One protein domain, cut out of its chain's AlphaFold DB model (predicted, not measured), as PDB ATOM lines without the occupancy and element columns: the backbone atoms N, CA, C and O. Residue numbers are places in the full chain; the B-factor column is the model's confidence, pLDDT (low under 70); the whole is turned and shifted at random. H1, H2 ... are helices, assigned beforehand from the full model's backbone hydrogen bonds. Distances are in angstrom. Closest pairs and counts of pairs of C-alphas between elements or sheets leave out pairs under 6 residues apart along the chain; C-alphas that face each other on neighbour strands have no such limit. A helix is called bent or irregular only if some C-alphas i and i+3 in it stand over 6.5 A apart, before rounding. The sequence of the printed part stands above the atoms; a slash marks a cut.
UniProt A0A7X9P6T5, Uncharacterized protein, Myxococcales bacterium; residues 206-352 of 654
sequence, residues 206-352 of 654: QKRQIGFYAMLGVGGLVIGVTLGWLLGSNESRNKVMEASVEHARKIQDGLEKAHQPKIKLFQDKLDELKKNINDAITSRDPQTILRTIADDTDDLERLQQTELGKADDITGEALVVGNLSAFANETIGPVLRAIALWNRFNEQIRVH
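AT A GLANCE: This is residues 206 to 352 of the 654 residues of an uncharacterized protein of Myxococcales bacterium (UniProt A0A7X9P6T5). One long helix, H2, bent into two arms, forms the backbone of an extended model, and a helix folds back at each of its ends: H1 by the first arm, H2a, and H3 along the second arm, H2b. The two hairpins, H1 with H2a and H2b with H3, follow one another along the length, while H4, long and kinked, runs near H2b and H3 without touching them, and residues 344 to 352 stick out at its far end. The printed part has 147 residues with four named helices, in the order H1, H2, H3, H4 along the chain, and no named strand; the class is all helix. It is extended, with a radius of gyration of the C-alphas of 24.9 A, and spans 86 by 34 by 20 A.

HOW THE PARTS SIT: H2, residues 234 to 283, was assigned as one helix by its hydrogen bonds, but it is bent: C-alphas 258 and 261 are 7.0 A apart. Its arms, H2a, residues 234 to 258, and H2b, residues 261 to 283, stand at a steep tilt of 44 degrees. H3, residues 286 to 307, touches H2b, the closest C-alphas being those of Ala 280 and Ile 289, 5.0 A apart. The two form a helical hairpin, running opposite ways at a shallow tilt of 8 degrees. H1, residues 206 to 231, and H2a form the other helical hairpin, opposite ways at a shallow tilt of 22 degrees. They touch through residues 221 to 229 of H1 and 236 to 244 of H2a alone, with the C-alphas of Gly 228 and Arg 237 closest, at 6.1 A. H4, residues 314 to 350, touches no helix but is near H2b and H3, with 8 pairs of C-alphas within 10 A for each. H1 is apart from H2b, H3 and H4, and H2a is apart from H3 and H4. Every O i to N i+4 pair is within hydrogen-bond range in H1, H2a, H2b and H3; in H4 28 of 33 are.

IN THESE COORDINATES: H2a measures 36.4 A from first to last C-alpha and H2b 33.1 A, with C-alpha 261 at (41.488, 1.655, 15.126). H1 measures 36.0 A and begins at C-alpha 206, (37.953, 23.299, 8.469). H3 measures 31.6 A. H4 measures 51.1 A, ends at C-alpha 350, (42.121, -39.039, -14.605), and has a kink of 31 degrees near residue 328. It is neither bent nor irregular, but only just: C-alphas 329 and 332 are 6.2 A apart.

THE WHOLE: The two C-alphas farthest apart, those of Ser 233 and His 352, are 86.1 A from each other. The printed part has no cut. The links H1 to H2 and H2 to H3 are tight, and H3 to H4 is short. Residues 206 to 216, 248 to 258, 310 to 315 and 344 to 352 stand free. The mean pLDDT of the printed part is 73.8; residues 206 to 211, 213 to 214 and 308 to 352 are under 70, and H4 has a mean of 50.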
ATOM      1  N   GLN A 206      37.166  24.176   7.596       64.00
ATOM      2  CA  GLN A 206      37.953  23.299   8.469       64.00
ATOM      3  C   GLN A 206      39.157  22.678   7.732       64.00
ATOM      4  O   GLN A 206      40.273  22.710   8.256       64.00
ATOM      5  N   LYS A 207      38.986  22.198   6.485       64.00
ATOM      6  CA  LYS A 207      40.097  21.702   5.636       64.00
ATOM      7  C   LYS A 207      41.125  22.813   5.363       64.00
ATOM      8  O   LYS A 207      42.329  22.561   5.393       64.00
ATOM      9  N   ARG A 208      40.668  24.062   5.183       66.81
ATOM     10  CA  ARG A 208      41.538  25.238   5.000       66.81
ATOM     11  C   ARG A 208      42.313  25.609   6.269       66.81
ATOM     12  O   ARG A 208      43.492  25.939   6.164       66.81
ATOM     13  N   GLN A 209      41.698  25.515   7.450       65.56
ATOM     14  CA  GLN A 209      42.396  25.711   8.727       65.56
ATOM     15  C   GLN A 209      43.440  24.621   8.988       65.56
ATOM     16  O   GLN A 209      44.571  24.953   9.328       65.56
ATOM     17  N   ILE A 210      43.111  23.341   8.787       64.31
ATOM     18  CA  ILE A 210      44.061  22.234   9.001       64.31
ATOM     19  C   ILE A 210      45.271  22.368   8.065       64.31
ATOM     20  O   ILE A 210      46.407  22.301   8.532       64.31
ATOM     21  N   GLY A 211      45.052  22.657   6.776       67.88
ATOM     22  CA  GLY A 211      46.142  22.922   5.831       67.88
ATOM     23  C   GLY A 211      47.009  24.124   6.229       67.88
ATOM     24  O   GLY A 211      48.232  24.064   6.125       67.88
ATOM     25  N   PHE A 212      46.398  25.191   6.757       71.88
ATOM     26  CA  PHE A 212      47.116  26.367   7.257       71.88
ATOM     27  C   PHE A 212      47.954  26.058   8.509       71.88
ATOM     28  O   PHE A 212      49.116  26.453   8.575       71.88
ATOM     29  N   TYR A 213      47.422  25.294   9.470       65.94
ATOM     30  CA  TYR A 213      48.178  24.854  10.647       65.94
ATOM     31  C   TYR A 213      49.294  23.859  10.301       65.94
ATOM     32  O   TYR A 213      50.363  23.936  10.902       65.94
ATOM     33  N   ALA A 214      49.102  22.984   9.310       66.94
ATOM     34  CA  ALA A 214      50.160  22.107   8.807       66.94
ATOM     35  C   ALA A 214      51.291  22.911   8.137       66.94
ATOM     36  O   ALA A 214      52.462  22.707   8.461       66.94
ATOM     37  N   MET A 215      50.957  23.888   7.280       72.81
ATOM     38  CA  MET A 215      51.947  24.788   6.671       72.81
ATOM     39  C   MET A 215      52.705  25.614   7.719       72.81
ATOM     40  O   MET A 215      53.925  25.724   7.637       72.81
ATOM     41  N   LEU A 216      52.009  26.169   8.718       81.19
ATOM     42  CA  LEU A 216      52.644  26.919   9.805       81.19
ATOM     43  C   LEU A 216      53.474  26.025  10.734       81.19
ATOM     44  O   LEU A 216      54.507  26.472  11.222       81.19
ATOM     45  N   GLY A 217      53.065  24.776  10.959       82.94
ATOM     46  CA  GLY A 217      53.822  23.805  11.749       82.94
ATOM     47  C   GLY A 217      55.137  23.419  11.073       82.94
ATOM     48  O   GLY A 217      56.197  23.531  11.684       82.94
ATOM     49  N   VAL A 218      55.089  23.030   9.795       79.00
ATOM     50  CA  VAL A 218      56.287  22.660   9.020       79.00
ATOM     51  C   VAL A 218      57.167  23.883   8.753       79.00
ATOM     52  O   VAL A 218      58.364  23.847   9.032       79.00
ATOM     53  N   GLY A 219      56.586  24.994   8.288       80.81
ATOM     54  CA  GLY A 219      57.316  26.239   8.037       80.81
ATOM     55  C   GLY A 219      57.934  26.824   9.308       80.81
ATOM     56  O   GLY A 219      59.093  27.226   9.299       80.81
ATOM     57  N   GLY A 220      57.204  26.805  10.427       85.44
ATOM     58  CA  GLY A 220      57.705  27.234  11.733       85.44
ATOM     59  C   GLY A 220      58.828  26.345  12.271       85.44
ATOM     60  O   GLY A 220      59.769  26.862  12.871       85.44
ATOM     61  N   LEU A 221      58.784  25.032  12.014       79.62
ATOM     62  CA  LEU A 221      59.856  24.107  12.385       79.62
ATOM     63  C   LEU A 221      61.116  24.346  11.541       79.62
ATOM     64  O   LEU A 221      62.197  24.470  12.110       79.62
ATOM     65  N   VAL A 222      60.989  24.492  10.218       76.25
ATOM     66  CA  VAL A 222      62.125  24.802   9.330       76.25
ATOM     67  C   VAL A 222      62.746  26.156   9.689       76.25
ATOM     68  O   VAL A 222      63.947  26.233   9.935       76.25
ATOM     69  N   ILE A 223      61.939  27.216   9.812       80.00
ATOM     70  CA  ILE A 223      62.420  28.557  10.186       80.00
ATOM     71  C   ILE A 223      63.047  28.545  11.591       80.00
ATOM     72  O   ILE A 223      64.100  29.147  11.796       80.00
ATOM     73  N   GLY A 224      62.447  27.832  12.549       80.81
ATOM     74  CA  GLY A 224      62.960  27.700  13.913       80.81
ATOM     75  C   GLY A 224      64.302  26.966  13.990       80.81
ATOM     76  O   GLY A 224      65.199  27.414  14.705       80.81
ATOM     77  N   VAL A 225      64.475  25.889  13.217       76.38
ATOM     78  CA  VAL A 225      65.749  25.159  13.113       76.38
ATOM     79  C   VAL A 225      66.814  26.024  12.438       76.38
ATOM     80  O   VAL A 225      67.908  26.161  12.985       76.38
ATOM     81  N   THR A 226      66.501  26.676  11.315       72.69
ATOM     82  CA  THR A 226      67.464  27.513  10.579       72.69
ATOM     83  C   THR A 226      67.902  28.740  11.386       72.69
ATOM     84  O   THR A 226      69.099  29.005  11.493       72.69
ATOM     85  N   LEU A 227      66.975  29.453  12.042       74.94
ATOM     86  CA  LEU A 227      67.314  30.573  12.933       74.94
ATOM     87  C   LEU A 227      68.053  30.108  14.198       74.94
ATOM     88  O   LEU A 227      69.003  30.765  14.626       74.94
ATOM     89  N   GLY A 228      67.668  28.966  14.776       76.69
ATOM     90  CA  GLY A 228      68.365  28.364  15.916       76.69
ATOM     91  C   GLY A 228      69.802  27.945  15.585       76.69
ATOM     92  O   GLY A 228      70.696  28.072  16.424       76.69
ATOM     93  N   TRP A 229      70.049  27.511  14.348       79.38
ATOM     94  CA  TRP A 229      71.383  27.191  13.846       79.38
ATOM     95  C   TRP A 229      72.221  28.458  13.610       79.38
ATOM     96  O   TRP A 229      73.354  28.530  14.086       79.38
ATOM     97  N   LEU A 230      71.653  29.483  12.964       74.75
ATOM     98  CA  LEU A 230      72.334  30.749  12.647       74.75
ATOM     99  C   LEU A 230      72.651  31.632  13.866       74.75
ATOM    100  O   LEU A 230      73.678  32.306  13.866       74.75
ATOM    101  N   LEU A 231      71.793  31.647  14.893       78.38
ATOM    102  CA  LEU A 231      71.883  32.604  16.010       78.38
ATOM    103  C   LEU A 231      72.173  31.958  17.378       78.38
ATOM    104  O   LEU A 231      72.389  32.664  18.364       78.38
ATOM    105  N   GLY A 232      72.151  30.625  17.475       70.56
ATOM    106  CA  GLY A 232      72.227  29.910  18.749       70.56
ATOM    107  C   GLY A 232      73.638  29.530  19.208       70.56
ATOM    108  O   GLY A 232      74.371  28.845  18.494       70.56
ATOM    109  N   SER A 233      73.960  29.867  20.462       74.19
ATOM    110  CA  SER A 233      74.991  29.176  21.253       74.19
ATOM    111  C   SER A 233      74.714  27.663  21.303       74.19
ATOM    112  O   SER A 233      73.560  27.237  21.265       74.19
ATOM    113  N   ASN A 234      75.748  26.827  21.445       76.12
ATOM    114  CA  ASN A 234      75.586  25.364  21.472       76.12
ATOM    115  C   ASN A 234      74.572  24.871  22.528       76.12
ATOM    116  O   ASN A 234      73.898  23.869  22.302       76.12
ATOM    117  N   GLU A 235      74.399  25.587  23.644       81.25
ATOM    118  CA  GLU A 235      73.392  25.238  24.655       81.25
ATOM    119  C   GLU A 235      71.944  25.486  24.182       81.25
ATOM    120  O   GLU A 235      71.046  24.706  24.505       81.25
ATOM    121  N   SER A 236      71.692  26.535  23.386       76.25
ATOM    122  CA  SER A 236      70.351  26.792  22.841       76.25
ATOM    123  C   SER A 236      70.015  25.854  21.681       76.25
ATOM    124  O   SER A 236      68.863  25.443  21.561       76.25
ATOM    125  N   ARG A 237      71.012  25.429  20.890       77.19
ATOM    126  CA  ARG A 237      70.835  24.420  19.829       77.19
ATOM    127  C   ARG A 237      70.303  23.091  20.376       77.19
ATOM    128  O   ARG A 237      69.368  22.536  19.804       77.19
ATOM    129  N   ASN A 238      70.823  22.626  21.515       80.31
ATOM    130  CA  ASN A 238      70.344  21.395  22.154       80.31
ATOM    131  C   ASN A 238      68.891  21.516  22.652       80.31
ATOM    132  O   ASN A 238      68.100  20.606  22.427       80.31
ATOM    133  N   LYS A 239      68.511  22.654  23.252       83.56
ATOM    134  CA  LYS A 239      67.132  22.886  23.731       83.56
ATOM    135  C   LYS A 239      66.118  22.981  22.582       83.56
ATOM    136  O   LYS A 239      64.995  22.506  22.722       83.56
ATOM    137  N   VAL A 240      66.509  23.551  21.436       79.06
ATOM    138  CA  VAL A 240      65.670  23.578  20.222       79.06
ATOM    139  C   VAL A 240      65.523  22.173  19.625       79.06
ATOM    140  O   VAL A 240      64.401  21.761  19.353       79.06
ATOM    141  N   MET A 241      66.614  21.406  19.506       74.44
ATOM    142  CA  MET A 241      66.576  19.993  19.088       74.44
ATOM    143  C   MET A 241      65.632  19.153  19.961       74.44
ATOM    144  O   MET A 241      64.785  18.432  19.436       74.44
ATOM    145  N   GLU A 242      65.746  19.261  21.287       86.19
ATOM    146  CA  GLU A 242      64.929  18.500  22.238       86.19
ATOM    147  C   GLU A 242      63.431  18.824  22.089       86.19
ATOM    148  O   GLU A 242      62.614  17.912  21.942       86.19
ATOM    149  N   ALA A 243      63.075  20.110  21.990       85.75
ATOM    150  CA  ALA A 243      61.698  20.552  21.760       85.75
ATOM    151  C   ALA A 243      61.142  20.139  20.379       85.75
ATOM    152  O   ALA A 243      59.950  19.834  20.257       85.75
ATOM    153  N   SER A 244      61.980  20.102  19.335       78.44
ATOM    154  CA  SER A 244      61.594  19.615  18.003       78.44
ATOM    155  C   SER A 244      61.345  18.104  17.995       78.44
ATOM    156  O   SER A 244      60.353  17.656  17.420       78.44
ATOM    157  N   VAL A 245      62.186  17.317  18.676       84.31
ATOM    158  CA  VAL A 245      61.996  15.863  18.835       84.31
ATOM    159  C   VAL A 245      60.750  15.555  19.672       84.31
ATOM    160  O   VAL A 245      60.009  14.628  19.345       84.31
ATOM    161  N   GLU A 246      60.463  16.342  20.714       90.12
ATOM    162  CA  GLU A 246      59.233  16.192  21.501       90.12
ATOM    163  C   GLU A 246      57.972  16.485  20.665       90.12
ATOM    164  O   GLU A 246      56.999  15.732  20.733       90.12
ATOM    165  N   HIS A 247      57.987  17.530  19.826       83.19
ATOM    166  CA  HIS A 247      56.880  17.807  18.902       83.19
ATOM    167  C   HIS A 247      56.711  16.718  17.839       83.19
ATOM    168  O   HIS A 247      55.583  16.289  17.597       83.19
ATOM    169  N   ALA A 248      57.805  16.230  17.246       75.75
ATOM    170  CA  ALA A 248      57.758  15.135  16.279       75.75
ATOM    171  C   ALA A 248      57.132  13.868  16.889       75.75
ATOM    172  O   ALA A 248      56.241  13.275  16.285       75.75
ATOM    173  N   ARG A 249      57.507  13.511  18.129       85.12
ATOM    174  CA  ARG A 249      56.884  12.401  18.871       85.12
ATOM    175  C   ARG A 249      55.398  12.629  19.135       85.12
ATOM    176  O   ARG A 249      54.613  11.723  18.909       85.12
ATOM    177  N   LYS A 250      54.976  13.832  19.544       88.62
ATOM    178  CA  LYS A 250      53.544  14.137  19.755       88.62
ATOM    179  C   LYS A 250      52.716  14.028  18.471       88.62
ATOM    180  O   LYS A 250      51.571  13.587  18.531       88.62
ATOM    181  N   ILE A 251      53.284  14.407  17.325       80.75
ATOM    182  CA  ILE A 251      52.645  14.241  16.011       80.75
ATOM    183  C   ILE A 251      52.564  12.751  15.649       80.75
ATOM    184  O   ILE A 251      51.494  12.286  15.261       80.75
ATOM    185  N   GLN A 252      53.646  11.992  15.844       79.81
ATOM    186  CA  GLN A 252      53.680  10.545  15.613       79.81
ATOM    187  C   GLN A 252      52.671   9.793  16.500       79.81
ATOM    188  O   GLN A 252      51.871   9.024  15.978       79.81
ATOM    189  N   ASP A 253      52.633  10.070  17.807       88.44
ATOM    190  CA  ASP A 253      51.664   9.504  18.755       88.44
ATOM    191  C   ASP A 253      50.213   9.835  18.364       88.44
ATOM    192  O   ASP A 253      49.303   9.033  18.588       88.44
ATOM    193  N   GLY A 254      49.976  11.039  17.831       90.31
ATOM    194  CA  GLY A 254      48.667  11.474  17.346       90.31
ATOM    195  C   GLY A 254      48.239  10.718  16.090       90.31
ATOM    196  O   GLY A 254      47.109  10.232  16.025       90.31
ATOM    197  N   LEU A 255      49.156  10.568  15.131       76.75
ATOM    198  CA  LEU A 255      48.945   9.816  13.897       76.75
ATOM    199  C   LEU A 255      48.709   8.328  14.199       76.75
ATOM    200  O   LEU A 255      47.725   7.750  13.743       76.75
ATOM    201  N   GLU A 256      49.535   7.720  15.052       84.25
ATOM    202  CA  GLU A 256      49.360   6.328  15.461       84.25
ATOM    203  C   GLU A 256      47.999   6.118  16.144       84.25
ATOM    204  O   GLU A 256      47.239   5.246  15.731       84.25
ATOM    205  N   LYS A 257      47.614   6.963  17.111       90.88
ATOM    206  CA  LYS A 257      46.290   6.870  17.761       90.88
ATOM    207  C   LYS A 257      45.120   7.054  16.790       90.88
ATOM    208  O   LYS A 257      44.071   6.454  17.015       90.88
ATOM    209  N   ALA A 258      45.280   7.852  15.734       85.25
ATOM    210  CA  ALA A 258      44.255   8.044  14.710       85.25
ATOM    211  C   ALA A 258      44.099   6.818  13.787       85.25
ATOM    212  O   ALA A 258      42.976   6.474  13.416       85.25
ATOM    213  N   HIS A 259      45.197   6.135  13.442       89.50
ATOM    214  CA  HIS A 259      45.175   4.997  12.512       89.50
ATOM    215  C   HIS A 259      45.052   3.621  13.187       89.50
ATOM    216  O   HIS A 259      44.511   2.705  12.566       89.50
ATOM    217  N   GLN A 260      45.459   3.463  14.452       90.56
ATOM    218  CA  GLN A 260      45.352   2.208  15.220       90.56
ATOM    219  C   GLN A 260      43.954   1.546  15.154       90.56
ATOM    220  O   GLN A 260      43.896   0.343  14.901       90.56
ATOM    221  N   PRO A 261      42.814   2.267  15.272       91.69
ATOM    222  CA  PRO A 261      41.488   1.655  15.126       91.69
ATOM    223  C   PRO A 261      41.233   1.054  13.735       91.69
ATOM    224  O   PRO A 261      40.627  -0.012  13.634       91.69
ATOM    225  N   LYS A 262      41.717   1.705  12.666       88.62
ATOM    226  CA  LYS A 262      41.581   1.219  11.281       88.62
ATOM    227  C   LYS A 262      42.500   0.030  11.005       88.62
ATOM    228  O   LYS A 262      42.064  -0.946  10.406       88.62
ATOM    229  N   ILE A 263      43.744   0.093  11.484       85.81
ATOM    230  CA  ILE A 263      44.709  -1.013  11.394       85.81
ATOM    231  C   ILE A 263      44.145  -2.247  12.103       85.81
ATOM    232  O   ILE A 263      44.152  -3.333  11.528       85.81
ATOM    233  N   LYS A 264      43.580  -2.071  13.304       91.75
ATOM    234  CA  LYS A 264      42.947  -3.161  14.044       91.75
ATOM    235  C   LYS A 264      41.738  -3.745  13.308       91.75
ATOM    236  O   LYS A 264      41.670  -4.957  13.168       91.75
ATOM    237  N   LEU A 265      40.829  -2.914  12.784       92.12
ATOM    238  CA  LEU A 265      39.684  -3.390  11.993       92.12
ATOM    239  C   LEU A 265      40.131  -4.252  10.797       92.12
ATOM    240  O   LEU A 265      39.521  -5.278  10.507       92.12
ATOM    241  N   PHE A 266      41.216  -3.853  10.128       90.12
ATOM    242  CA  PHE A 266      41.783  -4.600   9.006       90.12
ATOM    243  C   PHE A 266      42.438  -5.922   9.448       90.12
ATOM    244  O   PHE A 266      42.297  -6.939   8.774       90.12
ATOM    245  N   GLN A 267      43.118  -5.932  10.599       91.00
ATOM    246  CA  GLN A 267      43.695  -7.140  11.201       91.00
ATOM    247  C   GLN A 267      42.614  -8.136  11.642       91.00
ATOM    248  O   GLN A 267      42.694  -9.305  11.270       91.00
ATOM    249  N   ASP A 268      41.580  -7.667  12.347       94.31
ATOM    250  CA  ASP A 268      40.447  -8.486  12.796       94.31
ATOM    251  C   ASP A 268      39.766  -9.177  11.586       94.31
ATOM    252  O   ASP A 268      39.433 -10.362  11.644       94.31
ATOM    253  N   LYS A 269      39.647  -8.474  10.446       92.56
ATOM    254  CA  LYS A 269      39.103  -9.012   9.184       92.56
ATOM    255  C   LYS A 269      40.040  -9.970   8.442       92.56
ATOM    256  O   LYS A 269      39.573 -10.961   7.885       92.56
ATOM    257  N   LEU A 270      41.353  -9.737   8.463       93.25
ATOM    258  CA  LEU A 270      42.331 -10.700   7.938       93.25
ATOM    259  C   LEU A 270      42.347 -12.007   8.746       93.25
ATOM    260  O   LEU A 270      42.568 -13.074   8.174       93.25
ATOM    261  N   ASP A 271      42.121 -11.947  10.058       93.12
ATOM    262  CA  ASP A 271      42.031 -13.141  10.902       93.12
ATOM    263  C   ASP A 271      40.687 -13.876  10.737       93.12
ATOM    264  O   ASP A 271      40.666 -15.110  10.765       93.12
ATOM    265  N   GLU A 272      39.594 -13.158  10.450       94.38
ATOM    266  CA  GLU A 272      38.321 -13.748  10.007       94.38
ATOM    267  C   GLU A 272      38.481 -14.506   8.674       94.38
ATOM    268  O   GLU A 272      38.173 -15.696   8.622       94.38
ATOM    269  N   LEU A 273      39.090 -13.890   7.648       93.62
ATOM    270  CA  LEU A 273      39.429 -14.548   6.372       93.62
ATOM    271  C   LEU A 273      40.263 -15.826   6.587       93.62
ATOM    272  O   LEU A 273      39.952 -16.885   6.039       93.62
ATOM    273  N   LYS A 274      41.335 -15.761   7.394       93.94
ATOM    274  CA  LYS A 274      42.176 -16.940   7.691       93.94
ATOM    275  C   LYS A 274      41.365 -18.062   8.332       93.94
ATOM    276  O   LYS A 274      41.607 -19.234   8.039       93.94
ATOM    277  N   LYS A 275      40.435 -17.728   9.229       95.56
ATOM    278  CA  LYS A 275      39.557 -18.704   9.872       95.56
ATOM    279  C   LYS A 275      38.609 -19.333   8.849       95.56
ATOM    280  O   LYS A 275      38.591 -20.556   8.743       95.56
ATOM    281  N   ASN A 276      37.914 -18.522   8.054       94.50
ATOM    282  CA  ASN A 276      36.982 -18.983   7.027       94.50
ATOM    283  C   ASN A 276      37.668 -19.909   6.007       94.50
ATOM    284  O   ASN A 276      37.164 -20.994   5.722       94.50
ATOM    285  N   ILE A 277      38.869 -19.552   5.531       92.75
ATOM    286  CA  ILE A 277      39.680 -20.405   4.647       92.75
ATOM    287  C   ILE A 277      40.035 -21.741   5.323       92.75
ATOM    288  O   ILE A 277      39.938 -22.789   4.684       92.75
ATOM    289  N   ASN A 278      40.424 -21.746   6.602       93.06
ATOM    290  CA  ASN A 278      40.744 -22.983   7.327       93.06
ATOM    291  C   ASN A 278      39.511 -23.878   7.547       93.06
ATOM    292  O   ASN A 278      39.600 -25.099   7.380       93.06
ATOM    293  N   ASP A 279      38.358 -23.289   7.865       93.38
ATOM    294  CA  ASP A 279      37.087 -24.006   8.010       93.38
ATOM    295  C   ASP A 279      36.645 -24.595   6.649       93.38
ATOM    296  O   ASP A 279      36.294 -25.777   6.556       93.38
ATOM    297  N   ALA A 280      36.791 -23.835   5.556       93.06
ATOM    298  CA  ALA A 280      36.524 -24.301   4.195       93.06
ATOM    299  C   ALA A 280      37.486 -25.421   3.748       93.06
ATOM    300  O   ALA A 280      37.036 -26.425   3.193       93.06
ATOM    301  N   ILE A 281      38.789 -25.327   4.042       92.94
ATOM    302  CA  ILE A 281      39.762 -26.411   3.802       92.94
ATOM    303  C   ILE A 281      39.370 -27.674   4.585       92.94
ATOM    304  O   ILE A 281      39.444 -28.786   4.054       92.94
ATOM    305  N   THR A 282      38.900 -27.511   5.824       92.31
ATOM    306  CA  THR A 282      38.453 -28.620   6.681       92.31
ATOM    307  C   THR A 282      37.209 -29.320   6.119       92.31
ATOM    308  O   THR A 282      37.098 -30.540   6.248       92.31
ATOM    309  N   SER A 283      36.327 -28.596   5.413       93.62
ATOM    310  CA  SER A 283      35.161 -29.176   4.720       93.62
ATOM    311  C   SER A 283      35.524 -30.158   3.593       93.62
ATOM    312  O   SER A 283      34.724 -31.027   3.248       93.62
ATOM    313  N   ARG A 284      36.738 -30.037   3.028       90.88
ATOM    314  CA  ARG A 284      37.246 -30.776   1.854       90.88
ATOM    315  C   ARG A 284      36.445 -30.606   0.553       90.88
ATOM    316  O   ARG A 284      36.731 -31.327  -0.402       90.88
ATOM    317  N   ASP A 285      35.506 -29.664   0.471       92.25
ATOM    318  CA  ASP A 285      34.818 -29.326  -0.780       92.25
ATOM    319  C   ASP A 285      35.548 -28.196  -1.542       92.25
ATOM    320  O   ASP A 285      35.585 -27.057  -1.066       92.25
ATOM    321  N   PRO A 286      36.094 -28.454  -2.750       85.31
ATOM    322  CA  PRO A 286      36.731 -27.423  -3.566       85.31
ATOM    323  C   PRO A 286      35.805 -26.262  -3.956       85.31
ATOM    324  O   PRO A 286      36.300 -25.159  -4.171       85.31
ATOM    325  N   GLN A 287      34.488 -26.480  -4.068       90.62
ATOM    326  CA  GLN A 287      33.543 -25.411  -4.416       90.62
ATOM    327  C   GLN A 287      33.312 -24.459  -3.241       90.62
ATOM    328  O   GLN A 287      33.358 -23.246  -3.428       90.62
ATOM    329  N   THR A 288      33.152 -24.995  -2.030       88.81
ATOM    330  CA  THR A 288      33.123 -24.212  -0.787       88.81
ATOM    331  C   THR A 288      34.407 -23.395  -0.625       88.81
ATOM    332  O   THR A 288      34.317 -22.188  -0.440       88.81
ATOM    333  N   ILE A 289      35.592 -23.995  -0.813       89.75
ATOM    334  CA  ILE A 289      36.879 -23.270  -0.733       89.75
ATOM    335  C   ILE A 289      36.936 -22.092  -1.718       89.75
ATOM    336  O   ILE A 289      37.329 -20.994  -1.334       89.75
ATOM    337  N   LEU A 290      36.542 -22.298  -2.980       90.56
ATOM    338  CA  LEU A 290      36.587 -21.237  -3.992       90.56
ATOM    339  C   LEU A 290      35.565 -20.123  -3.735       90.56
ATOM    340  O   LEU A 290      35.890 -18.963  -3.975       90.56
ATOM    341  N   ARG A 291      34.368 -20.449  -3.229       93.00
ATOM    342  CA  ARG A 291      33.359 -19.445  -2.848       93.00
ATOM    343  C   ARG A 291      33.804 -18.622  -1.650       93.00
ATOM    344  O   ARG A 291      33.846 -17.411  -1.764       93.00
ATOM    345  N   THR A 292      34.244 -19.266  -0.569       91.62
ATOM    346  CA  THR A 292      34.750 -18.570   0.623       91.62
ATOM    347  C   THR A 292      35.896 -17.614   0.286       91.62
ATOM    348  O   THR A 292      35.899 -16.483   0.751       91.62
ATOM    349  N   ILE A 293      36.836 -18.022  -0.577       91.06
ATOM    350  CA  ILE A 293      37.913 -17.127  -1.029       91.06
ATOM    351  C   ILE A 293      37.360 -15.935  -1.824       91.06
ATOM    352  O   ILE A 293      37.857 -14.828  -1.640       91.06
ATOM    353  N   ALA A 294      36.367 -16.130  -2.695       92.00
ATOM    354  CA  ALA A 294      35.774 -15.042  -3.473       92.00
ATOM    355  C   ALA A 294      34.981 -14.068  -2.583       92.00
ATOM    356  O   ALA A 294      35.287 -12.879  -2.563       92.00
ATOM    357  N   ASP A 295      34.036 -14.588  -1.795       91.88
ATOM    358  CA  ASP A 295      33.132 -13.807  -0.944       91.88
ATOM    359  C   ASP A 295      33.912 -12.962   0.089       91.88
ATOM    360  O   ASP A 295      33.659 -11.765   0.237       91.88
ATOM    361  N   ASP A 296      34.920 -13.548   0.751       91.94
ATOM    362  CA  ASP A 296      35.746 -12.824   1.728       91.94
ATOM    363  C   ASP A 296      36.744 -11.844   1.063       91.94
ATOM    364  O   ASP A 296      37.178 -10.878   1.699       91.94
ATOM    365  N   THR A 297      37.120 -12.057  -0.210       89.31
ATOM    366  CA  THR A 297      37.956 -11.099  -0.968       89.31
ATOM    367  C   THR A 297      37.142  -9.869  -1.364       89.31
ATOM    368  O   THR A 297      37.611  -8.750  -1.156       89.31
ATOM    369  N   ASP A 298      35.908 -10.054  -1.845       89.12
ATOM    370  CA  ASP A 298      34.977  -8.962  -2.155       89.12
ATOM    371  C   ASP A 298      34.717  -8.074  -0.922       89.12
ATOM    372  O   ASP A 298      34.677  -6.847  -1.026       89.12
ATOM    373  N   ASP A 299      34.581  -8.667   0.268       88.69
ATOM    374  CA  ASP A 299      34.398  -7.913   1.514       88.69
ATOM    375  C   ASP A 299      35.669  -7.165   1.964       88.69
ATOM    376  O   ASP A 299      35.573  -6.053   2.497       88.69
ATOM    377  N   LEU A 300      36.863  -7.706   1.695       89.38
ATOM    378  CA  LEU A 300      38.134  -6.993   1.878       89.38
ATOM    379  C   LEU A 300      38.279  -5.815   0.904       89.38
ATOM    380  O   LEU A 300      38.677  -4.727   1.331       89.38
ATOM    381  N   GLU A 301      37.902  -5.981  -0.366       87.44
ATOM    382  CA  GLU A 301      37.881  -4.883  -1.341       87.44
ATOM    383  C   GLU A 301      36.853  -3.808  -0.963       87.44
ATOM    384  O   GLU A 301      37.165  -2.617  -1.010       87.44
ATOM    385  N   ARG A 302      35.656  -4.192  -0.499       88.44
ATOM    386  CA  ARG A 302      34.650  -3.246   0.015       88.44
ATOM    387  C   ARG A 302      35.149  -2.476   1.228       88.44
ATOM    388  O   ARG A 302      34.913  -1.270   1.307       88.44
ATOM    389  N   LEU A 303      35.842  -3.128   2.163       87.19
ATOM    390  CA  LEU A 303      36.472  -2.455   3.303       87.19
ATOM    391  C   LEU A 303      37.565  -1.489   2.847       87.19
ATOM    392  O   LEU A 303      37.602  -0.353   3.321       87.19
ATOM    393  N   GLN A 304      38.405  -1.892   1.891       87.00
ATOM    394  CA  GLN A 304      39.421  -1.022   1.303       87.00
ATOM    395  C   GLN A 304      38.777   0.219   0.660       87.00
ATOM    396  O   GLN A 304      39.122   1.346   1.010       87.00
ATOM    397  N   GLN A 305      37.781   0.033  -0.208       82.62
ATOM    398  CA  GLN A 305      37.066   1.124  -0.879       82.62
ATOM    399  C   GLN A 305      36.304   2.019   0.114       82.62
ATOM    400  O   GLN A 305      36.304   3.239  -0.028       82.62
ATOM    401  N   THR A 306      35.704   1.446   1.161       86.12
ATOM    402  CA  THR A 306      34.897   2.195   2.140       86.12
ATOM    403  C   THR A 306      35.745   2.957   3.160       86.12
ATOM    404  O   THR A 306      35.324   4.022   3.612       86.12
ATOM    405  N   GLU A 307      36.924   2.454   3.540       82.31
ATOM    406  CA  GLU A 307      37.748   3.048   4.604       82.31
ATOM    407  C   GLU A 307      39.020   3.761   4.129       82.31
ATOM    408  O   GLU A 307      39.471   4.671   4.838       82.31
ATOM    409  N   LEU A 308      39.557   3.426   2.947       65.81
ATOM    410  CA  LEU A 308      40.585   4.226   2.263       65.81
ATOM    411  C   LEU A 308      39.994   5.188   1.225       65.81
ATOM    412  O   LEU A 308      40.479   6.306   1.135       65.81
ATOM    413  N   GLY A 309      38.884   4.861   0.554       64.31
ATOM    414  CA  GLY A 309      38.211   5.802  -0.363       64.31
ATOM    415  C   GLY A 309      37.623   7.057   0.310       64.31
ATOM    416  O   GLY A 309      37.160   7.966  -0.371       64.31
ATOM    417  N   LYS A 310      37.656   7.131   1.649       62.78
ATOM    418  CA  LYS A 310      37.343   8.330   2.455       62.78
ATOM    419  C   LYS A 310      38.590   9.094   2.932       62.78
ATOM    420  O   LYS A 310      38.458  10.047   3.697       62.78
ATOM    421  N   ALA A 311      39.789   8.649   2.567       51.72
ATOM    422  CA  ALA A 311      41.058   9.200   3.021       51.72
ATOM    423  C   ALA A 311      41.886   9.684   1.819       51.72
ATOM    424  O   ALA A 311      42.684   8.928   1.278       51.72
ATOM    425  N   ASP A 312      41.752  10.970   1.469       46.38
ATOM    426  CA  ASP A 312      42.564  11.682   0.453       46.38
ATOM    427  C   ASP A 312      44.089  11.733   0.777       46.38
ATOM    428  O   ASP A 312      44.814  12.567   0.234       46.38
ATOM    429  N   ASP A 313      44.588  10.934   1.726       52.00
ATOM    430  CA  ASP A 313      45.918  11.076   2.319       52.00
ATOM    431  C   ASP A 313      46.857   9.947   1.865       52.00
ATOM    432  O   ASP A 313      46.797   8.806   2.337       52.00
ATOM    433  N   ILE A 314      47.750  10.304   0.938       45.56
ATOM    434  CA  ILE A 314      48.672   9.430   0.185       45.56
ATOM    435  C   ILE A 314      49.534   8.542   1.107       45.56
ATOM    436  O   ILE A 314      49.966   7.450   0.731       45.56
ATOM    437  N   THR A 315      49.774   8.984   2.343       51.69
ATOM    438  CA  THR A 315      50.547   8.231   3.342       51.69
ATOM    439  C   THR A 315      49.815   7.005   3.900       51.69
ATOM    440  O   THR A 315      50.468   6.030   4.275       51.69
ATOM    441  N   GLY A 316      48.477   7.007   3.919       48.94
ATOM    442  CA  GLY A 316      47.671   5.873   4.378       48.94
ATOM    443  C   GLY A 316      47.651   4.713   3.379       48.94
ATOM    444  O   GLY A 316      47.770   3.551   3.776       48.94
ATOM    445  N   GLU A 317      47.557   5.020   2.084       49.41
ATOM    446  CA  GLU A 317      47.522   4.011   1.017       49.41
ATOM    447  C   GLU A 317      48.818   3.196   0.954       49.41
ATOM    448  O   GLU A 317      48.773   1.966   0.912       49.41
ATOM    449  N   ALA A 318      49.979   3.857   1.031       42.72
ATOM    450  CA  ALA A 318      51.282   3.197   0.940       42.72
ATOM    451  C   ALA A 318      51.495   2.122   2.028       42.72
ATOM    452  O   ALA A 318      52.036   1.049   1.746       42.72
ATOM    453  N   LEU A 319      51.038   2.380   3.260       43.66
ATOM    454  CA  LEU A 319      51.180   1.444   4.381       43.66
ATOM    455  C   LEU A 319      50.244   0.228   4.246       43.66
ATOM    456  O   LEU A 319      50.638  -0.898   4.560       43.66
ATOM    457  N   VAL A 320      49.013   0.437   3.765       53.34
ATOM    458  CA  VAL A 320      48.029  -0.645   3.593       53.34
ATOM    459  C   VAL A 320      48.369  -1.516   2.383       53.34
ATOM    460  O   VAL A 320      48.393  -2.739   2.511       53.34
ATOM    461  N   VAL A 321      48.716  -0.915   1.238       51.09
ATOM    462  CA  VAL A 321      49.106  -1.646   0.018       51.09
ATOM    463  C   VAL A 321      50.356  -2.502   0.256       51.09
ATOM    464  O   VAL A 321      50.408  -3.647  -0.198       51.09
ATOM    465  N   GLY A 322      51.327  -2.006   1.036       53.38
ATOM    466  CA  GLY A 322      52.496  -2.786   1.449       53.38
ATOM    467  C   GLY A 322      52.108  -4.077   2.179       53.38
ATOM    468  O   GLY A 322      52.475  -5.170   1.739       53.38
ATOM    469  N   ASN A 323      51.295  -3.967   3.234       51.25
ATOM    470  CA  ASN A 323      50.841  -5.117   4.024       51.25
ATOM    471  C   ASN A 323      49.952  -6.086   3.223       51.25
ATOM    472  O   ASN A 323      50.081  -7.302   3.374       51.25
ATOM    473  N   LEU A 324      49.097  -5.574   2.329       46.56
ATOM    474  CA  LEU A 324      48.261  -6.405   1.457       46.56
ATOM    475  C   LEU A 324      49.112  -7.233   0.481       46.56
ATOM    476  O   LEU A 324      48.869  -8.425   0.293       46.56
ATOM    477  N   SER A 325      50.157  -6.625  -0.093       41.69
ATOM    478  CA  SER A 325      51.079  -7.299  -1.017       41.69
ATOM    479  C   SER A 325      51.915  -8.396  -0.340       41.69
ATOM    480  O   SER A 325      52.187  -9.432  -0.955       41.69
ATOM    481  N   ALA A 326      52.272  -8.207   0.935       49.12
ATOM    482  CA  ALA A 326      52.927  -9.224   1.750       49.12
ATOM    483  C   ALA A 326      51.969 -10.392   2.039       49.12
ATOM    484  O   ALA A 326      52.289 -11.539   1.729       49.12
ATOM    485  N   PHE A 327      50.751 -10.106   2.517       53.84
ATOM    486  CA  PHE A 327      49.741 -11.132   2.802       53.84
ATOM    487  C   PHE A 327      49.371 -11.968   1.564       53.84
ATOM    488  O   PHE A 327      49.315 -13.201   1.634       53.84
ATOM    489  N   ALA A 328      49.191 -11.323   0.407       52.06
ATOM    490  CA  ALA A 328      48.910 -12.005  -0.853       52.06
ATOM    491  C   ALA A 328      50.061 -12.937  -1.284       52.06
ATOM    492  O   ALA A 328      49.813 -14.064  -1.720       52.06
ATOM    493  N   ASN A 329      51.321 -12.519  -1.118       44.66
ATOM    494  CA  ASN A 329      52.484 -13.340  -1.465       44.66
ATOM    495  C   ASN A 329      52.739 -14.497  -0.487       44.66
ATOM    496  O   ASN A 329      53.098 -15.593  -0.932       44.66
ATOM    497  N   GLU A 330      52.563 -14.264   0.816       51.88
ATOM    498  CA  GLU A 330      52.896 -15.219   1.880       51.88
ATOM    499  C   GLU A 330      51.766 -16.202   2.197       51.88
ATOM    500  O   GLU A 330      52.044 -17.366   2.478       51.88
ATOM    501  N   THR A 331      50.498 -15.779   2.126       50.12
ATOM    502  CA  THR A 331      49.346 -16.614   2.519       50.12
ATOM    503  C   THR A 331      48.568 -17.125   1.308       50.12
ATOM    504  O   THR A 331      48.405 -18.333   1.137       50.12
ATOM    505  N   ILE A 332      48.127 -16.227   0.420       59.59
ATOM    506  CA  ILE A 332      47.286 -16.602  -0.731       59.59
ATOM    507  C   ILE A 332      48.120 -17.326  -1.801       59.59
ATOM    508  O   ILE A 332      47.711 -18.365  -2.320       59.59
ATOM    509  N   GLY A 333      49.331 -16.840  -2.087       66.62
ATOM    510  CA  GLY A 333      50.242 -17.416  -3.077       66.62
ATOM    511  C   GLY A 333      50.516 -18.917  -2.884       66.62
ATOM    512  O   GLY A 333      50.365 -19.679  -3.843       66.62
ATOM    513  N   PRO A 334      50.922 -19.397  -1.688       63.28
ATOM    514  CA  PRO A 334      51.109 -20.825  -1.435       63.28
ATOM    515  C   PRO A 334      49.821 -21.644  -1.545       63.28
ATOM    516  O   PRO A 334      49.873 -22.743  -2.094       63.28
ATOM    517  N   VAL A 335      48.675 -21.114  -1.101       51.31
ATOM    518  CA  VAL A 335      47.375 -21.800  -1.195       51.31
ATOM    519  C   VAL A 335      46.934 -21.947  -2.653       51.31
ATOM    520  O   VAL A 335      46.612 -23.054  -3.078       51.31
ATOM    521  N   LEU A 336      47.026 -20.893  -3.470       55.16
ATOM    522  CA  LEU A 336      46.740 -20.972  -4.909       55.16
ATOM    523  C   LEU A 336      47.716 -21.906  -5.641       55.16
ATOM    524  O   LEU A 336      47.298 -22.677  -6.504       55.16
ATOM    525  N   ARG A 337      49.004 -21.914  -5.264       59.41
ATOM    526  CA  ARG A 337      49.986 -22.887  -5.779       59.41
ATOM    527  C   ARG A 337      49.633 -24.324  -5.376       59.41
ATOM    528  O   ARG A 337      49.764 -25.221  -6.208       59.41
ATOM    529  N   ALA A 338      49.150 -24.551  -4.155       50.81
ATOM    530  CA  ALA A 338      48.700 -25.861  -3.686       50.81
ATOM    531  C   ALA A 338      47.415 -26.324  -4.396       50.81
ATOM    532  O   ALA A 338      47.353 -27.471  -4.825       50.81
ATOM    533  N   ILE A 339      46.435 -25.437  -4.610       55.97
ATOM    534  CA  ILE A 339      45.212 -25.721  -5.380       55.97
ATOM    535  C   ILE A 339      45.554 -26.022  -6.847       55.97
ATOM    536  O   ILE A 339      45.053 -26.995  -7.409       55.97
ATOM    537  N   ALA A 340      46.464 -25.261  -7.463       50.84
ATOM    538  CA  ALA A 340      46.945 -25.536  -8.816       50.84
ATOM    539  C   ALA A 340      47.670 -26.893  -8.909       50.84
ATOM    540  O   ALA A 340      47.438 -27.650  -9.851       50.84
ATOM    541  N   LEU A 341      48.506 -27.240  -7.922       56.28
ATOM    542  CA  LEU A 341      49.150 -28.557  -7.829       56.28
ATOM    543  C   LEU A 341      48.137 -29.688  -7.589       56.28
ATOM    544  O   LEU A 341      48.275 -30.750  -8.189       56.28
ATOM    545  N   TRP A 342      47.106 -29.463  -6.773       50.81
ATOM    546  CA  TRP A 342      46.049 -30.433  -6.474       50.81
ATOM    547  C   TRP A 342      45.137 -30.695  -7.677       50.81
ATOM    548  O   TRP A 342      44.849 -31.847  -7.998       50.81
ATOM    549  N   ASN A 343      44.751 -29.650  -8.413       51.16
ATOM    550  CA  ASN A 343      44.020 -29.795  -9.671       51.16
ATOM    551  C   ASN A 343      44.869 -30.535 -10.714       51.16
ATOM    552  O   ASN A 343      44.382 -31.465 -11.353       51.16
ATOM    553  N   ARG A 344      46.170 -30.224 -10.806       49.03
ATOM    554  CA  ARG A 344      47.126 -30.939 -11.669       49.03
ATOM    555  C   ARG A 344      47.316 -32.410 -11.265       49.03
ATOM    556  O   ARG A 344      47.515 -33.254 -12.133       49.03
ATOM    557  N   PHE A 345      47.229 -32.725  -9.973       50.50
ATOM    558  CA  PHE A 345      47.283 -34.089  -9.436       50.50
ATOM    559  C   PHE A 345      45.987 -34.874  -9.717       50.50
ATOM    560  O   PHE A 345      46.040 -36.021 -10.156       50.50
ATOM    561  N   ASN A 346      44.816 -34.244  -9.581       40.00
ATOM    562  CA  ASN A 346      43.536 -34.851  -9.963       40.00
ATOM    563  C   ASN A 346      43.410 -35.061 -11.484       40.00
ATOM    564  O   ASN A 346      42.858 -36.075 -11.917       40.00
ATOM    565  N   GLU A 347      43.975 -34.172 -12.308       45.66
ATOM    566  CA  GLU A 347      44.139 -34.434 -13.743       45.66
ATOM    567  C   GLU A 347      45.078 -35.621 -14.003       45.66
ATOM    568  O   GLU A 347      44.743 -36.488 -14.809       45.66
ATOM    569  N   GLN A 348      46.210 -35.733 -13.295       39.19
ATOM    570  CA  GLN A 348      47.110 -36.892 -13.417       39.19
ATOM    571  C   GLN A 348      46.421 -38.225 -13.079       39.19
ATOM    572  O   GLN A 348      46.688 -39.223 -13.753       39.19
ATOM    573  N   ILE A 349      45.508 -38.245 -12.101       35.19
ATOM    574  CA  ILE A 349      44.720 -39.439 -11.749       35.19
ATOM    575  C   ILE A 349      43.684 -39.773 -12.835       35.19
ATOM    576  O   ILE A 349      43.535 -40.943 -13.183       35.19
ATOM    577  N   ARG A 350      43.012 -38.784 -13.448       35.44
ATOM    578  CA  ARG A 350      42.121 -39.039 -14.605       35.44
ATOM    579  C   ARG A 350      42.867 -39.493 -15.867       35.44
ATOM    580  O   ARG A 350      42.273 -40.162 -16.705       35.44
ATOM    581  N   VAL A 351      44.148 -39.148 -16.008       37.88
ATOM    582  CA  VAL A 351      44.973 -39.449 -17.198       37.88
ATOM    583  C   VAL A 351      45.667 -40.824 -17.137       37.88
ATOM    584  O   VAL A 351      46.207 -41.275 -18.144       37.88
ATOM    585  N   HIS A 352      45.563 -41.569 -16.028       32.66
ATOM    586  CA  HIS A 352      46.145 -42.920 -15.856       32.66
ATOM    587  C   HIS A 352      45.585 -44.033 -16.782       32.66
ATOM    588  O   HIS A 352      45.851 -45.214 -16.568       32.66
TER     589      HIS A 352